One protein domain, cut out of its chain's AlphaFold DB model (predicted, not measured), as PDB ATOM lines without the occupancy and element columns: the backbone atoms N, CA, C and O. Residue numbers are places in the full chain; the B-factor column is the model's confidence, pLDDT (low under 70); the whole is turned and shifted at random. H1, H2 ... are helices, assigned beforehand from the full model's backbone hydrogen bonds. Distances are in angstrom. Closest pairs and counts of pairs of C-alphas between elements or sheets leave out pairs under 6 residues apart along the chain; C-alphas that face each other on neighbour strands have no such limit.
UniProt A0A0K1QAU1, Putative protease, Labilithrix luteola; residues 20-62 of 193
ATOM      1  N   ARG A  20     165.659 191.379 166.061       61.47
ATOM      2  CA  ARG A  20     166.777 191.166 166.999       61.47
ATOM      3  C   ARG A  20     167.455 192.476 167.390       61.47
ATOM      4  O   ARG A  20     167.771 192.658 168.564       61.47
ATOM      5  N   GLU A  21     167.612 193.408 166.455       61.38
ATOM      6  CA  GLU A  21     168.198 194.730 166.722       61.38
ATOM      7  C   GLU A  21     167.271 195.619 167.556       61.38
ATOM      8  O   GLU A  21     167.713 196.247 168.520       61.38
ATOM      9  N   SER A  22     165.965 195.581 167.277       64.31
ATOM     10  CA  SER A  22     164.959 196.309 168.063       64.31
ATOM     11  C   SER A  22     164.870 195.818 169.513       64.31
ATOM     12  O   SER A  22     164.594 196.599 170.423       64.31
ATOM     13  N   ARG A  23     165.132 194.527 169.759       62.12
ATOM     14  CA  ARG A  23     165.160 193.951 171.111       62.12
ATOM     15  C   ARG A  23     166.449 194.313 171.855       62.12
ATOM     16  O   ARG A  23     166.381 194.606 173.043       62.12
ATOM     17  N   ARG A  24     167.594 194.367 171.160       61.97
ATOM     18  CA  ARG A  24     168.885 194.801 171.731       61.97
ATOM     19  C   ARG A  24     168.856 196.259 172.194       61.97
ATOM     20  O   ARG A  24     169.186 196.505 173.344       61.97
ATOM     21  N   ARG A  25     168.333 197.186 171.383       65.19
ATOM     22  CA  ARG A  25     168.212 198.609 171.773       65.19
ATOM     23  C   ARG A  25     167.275 198.838 172.964       65.19
ATOM     24  O   ARG A  25     167.501 199.729 173.772       65.19
ATOM     25  N   ARG A  26     166.223 198.019 173.100       64.88
ATOM     26  CA  ARG A  26     165.328 198.065 174.271       64.88
ATOM     27  C   ARG A  26     165.982 197.498 175.531       64.88
ATOM     28  O   ARG A  26     165.697 197.988 176.612       64.88
ATOM     29  N   LEU A  27     166.854 196.498 175.402       65.81
ATOM     30  CA  LEU A  27     167.609 195.926 176.523       65.81
ATOM     31  C   LEU A  27     168.767 196.838 176.964       65.81
ATOM     32  O   LEU A  27     169.028 196.946 178.159       65.81
ATOM     33  N   GLU A  28     169.403 197.547 176.027       65.19
ATOM     34  CA  GLU A  28     170.473 198.520 176.302       65.19
ATOM     35  C   GLU A  28     170.010 199.700 177.164       65.19
ATOM     36  O   GLU A  28     170.809 200.234 177.922       65.19
ATOM     37  N   GLY A  29     168.726 200.072 177.114       73.19
ATOM     38  CA  GLY A  29     168.153 201.090 178.003       73.19
ATOM     39  C   GLY A  29     167.770 200.576 179.395       73.19
ATOM     40  O   GLY A  29     167.647 201.362 180.324       73.19
ATOM     41  N   VAL A  30     167.597 199.263 179.577       77.06
ATOM     42  CA  VAL A  30     167.112 198.687 180.846       77.06
ATOM     43  C   VAL A  30     168.248 198.494 181.852       77.06
ATOM     44  O   VAL A  30     168.065 198.729 183.043       77.06
ATOM     45  N   ILE A  31     169.437 198.110 181.385       80.94
ATOM     46  CA  ILE A  31     170.629 197.951 182.232       80.94
ATOM     47  C   ILE A  31     171.014 199.262 182.953       80.94
ATOM     48  O   ILE A  31     171.149 199.226 184.178       80.94
ATOM     49  N   PRO A  32     171.166 200.417 182.271       84.75
ATOM     50  CA  PRO A  32     171.541 201.663 182.937       84.75
ATOM     51  C   PRO A  32     170.475 202.143 183.927       84.75
ATOM     52  O   PRO A  32     170.831 202.652 184.985       84.75
ATOM     53  N   GLU A  33     169.189 201.922 183.648       82.19
ATOM     54  CA  GLU A  33     168.098 202.270 184.569       82.19
ATOM     55  C   GLU A  33     168.113 201.407 185.840       82.19
ATOM     56  O   GLU A  33     167.907 201.921 186.939       82.19
ATOM     57  N   ILE A  34     168.432 200.110 185.733       82.81
ATOM     58  CA  ILE A  34     168.594 199.231 186.903       82.81
ATOM     59  C   ILE A  34     169.798 199.664 187.743       82.81
ATOM     60  O   ILE A  34     169.691 199.730 188.966       82.81
ATOM     61  N   VAL A  35     170.929 199.988 187.107       84.12
ATOM     62  CA  VAL A  35     172.136 200.455 187.810       84.12
ATOM     63  C   VAL A  35     171.869 201.790 188.499       84.12
ATOM     64  O   VAL A  35     172.162 201.937 189.682       84.12
ATOM     65  N   ARG A  36     171.255 202.744 187.795       84.50
ATOM     66  CA  ARG A  36     170.881 204.045 188.352       84.50
ATOM     67  C   ARG A  36     169.949 203.889 189.549       84.50
ATOM     68  O   ARG A  36     170.217 204.458 190.603       84.50
ATOM     69  N   ARG A  37     168.913 203.059 189.423       82.75
ATOM     70  CA  ARG A  37     167.963 202.799 190.507       82.75
ATOM     71  C   ARG A  37     168.607 202.068 191.683       82.75
ATOM     72  O   ARG A  37     168.284 202.369 192.825       82.75
ATOM     73  N   ALA A  38     169.542 201.154 191.430       81.94
ATOM     74  CA  ALA A  38     170.309 200.485 192.477       81.94
ATOM     75  C   ALA A  38     171.228 201.456 193.237       81.94
ATOM     76  O   ALA A  38     171.348 201.345 194.453       81.94
ATOM     77  N   VAL A  39     171.841 202.423 192.547       84.06
ATOM     78  CA  VAL A  39     172.683 203.456 193.172       84.06
ATOM     79  C   VAL A  39     171.839 204.448 193.969       84.06
ATOM     80  O   VAL A  39     172.178 204.734 195.112       84.06
ATOM     81  N   GLU A  40     170.727 204.934 193.414       84.94
ATOM     82  CA  GLU A  40     169.804 205.839 194.114       84.94
ATOM     83  C   GLU A  40     169.263 205.184 195.395       84.94
ATOM     84  O   GLU A  40     169.393 205.753 196.480       84.94
ATOM     85  N   LEU A  41     168.786 203.938 195.300       79.56
ATOM     86  CA  LEU A  41     168.337 203.162 196.460       79.56
ATOM     87  C   LEU A  41     169.483 202.851 197.432       79.56
ATOM     88  O   LEU A  41     169.278 202.864 198.642       79.56
ATOM     89  N   GLY A  42     170.688 202.583 196.926       75.56
ATOM     90  CA  GLY A  42     171.868 202.297 197.740       75.56
ATOM     91  C   GLY A  42     172.327 203.500 198.562       75.56
ATOM     92  O   GLY A  42     172.641 203.350 199.739       75.56
ATOM     93  N   VAL A  43     172.320 204.701 197.982       78.25
ATOM     94  CA  VAL A  43     172.698 205.946 198.670       78.25
ATOM     95  C   VAL A  43     171.628 206.375 199.675       78.25
ATOM     96  O   VAL A  43     171.962 206.797 200.783       78.25
ATOM     97  N   GLU A  44     170.350 206.238 199.318       73.00
ATOM     98  CA  GLU A  44     169.227 206.543 200.209       73.00
ATOM     99  C   GLU A  44     169.205 205.592 201.417       73.00
ATOM    100  O   GLU A  44     169.166 206.040 202.564       73.00
ATOM    101  N   LYS A  45     169.374 204.283 201.190       66.75
ATOM    102  CA  LYS A  45     169.401 203.275 202.261       66.75
ATOM    103  C   LYS A  45     170.690 203.266 203.079       66.75
ATOM    104  O   LYS A  45     170.636 202.947 204.263       66.75
ATOM    105  N   ALA A  46     171.833 203.652 202.508       67.25
ATOM    106  CA  ALA A  46     173.076 203.814 203.268       67.25
ATOM    107  C   ALA A  46     173.008 204.985 204.263       67.25
ATOM    108  O   ALA A  46     173.679 204.956 205.295       67.25
ATOM    109  N   ARG A  47     172.177 205.999 203.983       70.62
ATOM    110  CA  ARG A  47     171.894 207.096 204.920       70.62
ATOM    111  C   ARG A  47     170.922 206.692 206.033       70.62
ATOM    112  O   ARG A  47     171.045 207.208 207.139       70.62
ATOM    113  N   GLU A  48     170.015 205.747 205.785       67.88
ATOM    114  CA  GLU A  48     168.991 205.268 206.736       67.88
ATOM    115  C   GLU A  48     169.495 204.267 207.804       67.88
ATOM    116  O   GLU A  48     168.700 203.551 208.408       67.88
ATOM    117  N   SER A  49     170.787 204.273 208.139       65.38
ATOM    118  CA  SER A  49     171.423 203.427 209.173       65.38
ATOM    119  C   SER A  49     171.741 201.975 208.747       65.38
ATOM    120  O   SER A  49     171.004 201.354 207.979       65.38
ATOM    121  N   PRO A  50     172.833 201.381 209.278       65.12
ATOM    122  CA  PRO A  50     173.321 200.051 208.890       65.12
ATOM    123  C   PRO A  50     172.364 198.891 209.203       65.12
ATOM    124  O   PRO A  50     172.515 197.809 208.636       65.12
ATOM    125  N   ASP A  51     171.377 199.085 210.077       65.94
ATOM    126  CA  ASP A  51     170.402 198.039 210.400       65.94
ATOM    127  C   ASP A  51     169.365 197.834 209.279       65.94
ATOM    128  O   ASP A  51     168.960 196.698 209.028       65.94
ATOM    129  N   SER A  52     169.059 198.880 208.501       65.88
ATOM    130  CA  SER A  52     168.236 198.799 207.283       65.88
ATOM    131  C   SER A  52     168.932 197.997 206.173       65.88
ATOM    132  O   SER A  52     168.291 197.248 205.435       65.88
ATOM    133  N   LEU A  53     170.266 198.091 206.086       63.66
ATOM    134  CA  LEU A  53     171.079 197.290 205.163       63.66
ATOM    135  C   LEU A  53     171.086 195.808 205.554       63.66
ATOM    136  O   LEU A  53     170.958 194.949 204.686       63.66
ATOM    137  N   LYS A  54     171.186 195.493 206.853       68.94
ATOM    138  CA  LYS A  54     171.120 194.105 207.341       68.94
ATOM    139  C   LYS A  54     169.757 193.466 207.085       68.94
ATOM    140  O   LYS A  54     169.716 192.296 206.727       68.94
ATOM    141  N   GLN A  55     168.661 194.212 207.247       69.81
ATOM    142  CA  GLN A  55     167.315 193.725 206.926       69.81
ATOM    143  C   GLN A  55     167.146 193.472 205.428       69.81
ATOM    144  O   GLN A  55     166.694 192.401 205.046       69.81
ATOM    145  N   PHE A  56     167.604 194.385 204.569       68.94
ATOM    146  CA  PHE A  56     167.501 194.205 203.118       68.94
ATOM    147  C   PHE A  56     168.369 193.045 202.602       68.94
ATOM    148  O   PHE A  56     167.939 192.280 201.746       68.94
ATOM    149  N   VAL A  57     169.566 192.865 203.165       69.62
ATOM    150  CA  VAL A  57     170.452 191.717 202.895       69.62
ATOM    151  C   VAL A  57     169.950 190.419 203.550       69.62
ATOM    152  O   VAL A  57     170.312 189.326 203.123       69.62
ATOM    153  N   GLY A  58     169.123 190.508 204.592       68.56
ATOM    154  CA  GLY A  58     168.443 189.364 205.200       68.56
ATOM    155  C   GLY A  58     167.224 188.902 204.395       68.56
ATOM    156  O   GLY A  58     167.002 187.697 204.262       68.56
ATOM    157  N   ASP A  59     166.477 189.853 203.827       66.12
ATOM    158  CA  ASP A  59     165.272 189.619 203.024       66.12
ATOM    159  C   ASP A  59     165.601 189.231 201.576       66.12
ATOM    160  O   ASP A  59     165.019 188.287 201.035       66.12
ATOM    161  N   LEU A  60     166.603 189.869 200.953       63.78
ATOM    162  CA  LEU A  60     167.292 189.268 199.817       63.78
ATOM    163  C   LEU A  60     168.198 188.189 200.377       63.78
ATOM    164  O   LEU A  60     169.341 188.477 200.694       63.78
ATOM    165  N   ARG A  61     167.703 186.953 200.483       58.38
ATOM    166  CA  ARG A  61     168.523 185.766 200.757       58.38
ATOM    167  C   ARG A  61     169.719 185.726 199.806       58.38
ATOM    168  O   ARG A  61     169.641 185.079 198.765       58.38
ATOM    169  N   LEU A  62     170.811 186.410 200.149       65.69
ATOM    170  CA  LEU A  62     172.062 186.326 199.424       65.69
ATOM    171  C   LEU A  62     172.454 184.857 199.526       65.69
ATOM    172  O   LEU A  62     172.689 184.371 200.640       65.69
TER     173      LEU A  62
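Overview. This is residues 20 to 62 of the 193 residues of the protein "Putative protease" of Labilithrix luteola (UniProt A0A0K1QAU1). Two helices, H1 and then H2, run end to end in nearly one line, and at the far end of H2 a third helix, H3, folds back to make a hook. The 43 printed residues, with three named helices in the order H1, H2, H3, are all helix in class and extended, with a radius of gyration of the C-alphas of 14.7 A and spans of 44 by 21 by 7 A.

Arrangement. H1, residues 20 to 28, and H2, residues 30 to 47, meet only through their link. H3, residues 50 to 59, is apart from H1. H2, with residues 45 to 46 alone, only just touches H3, only at the corner, with 3 pairs of C-alphas within 8 A; the closest C-alphas, of Lys 45 and Ser 52, are 6.8 A apart. They run opposite ways at a steep tilt of 46 degrees. In H1, H2 and H3 every O i to N i+4 pair is within hydrogen-bond range.

Along the chain. H1 begins at C-alpha 20, (166.777, 191.166, 166.999), and is 12.4 A long. H2 is 25.9 A long. H3, 14.4 A long, ends at C-alpha 59, (165.272, 189.619, 203.024).

Size, cuts and confidence. The C-alphas farthest apart, of Arg 20 and Ser 49, are 44.2 A apart. The printed part has no cut, and both links are tight. Mean pLDDT of the printed part is 71.2; residues 20 to 28, 45 to 46 and 48 to 62 are under 70.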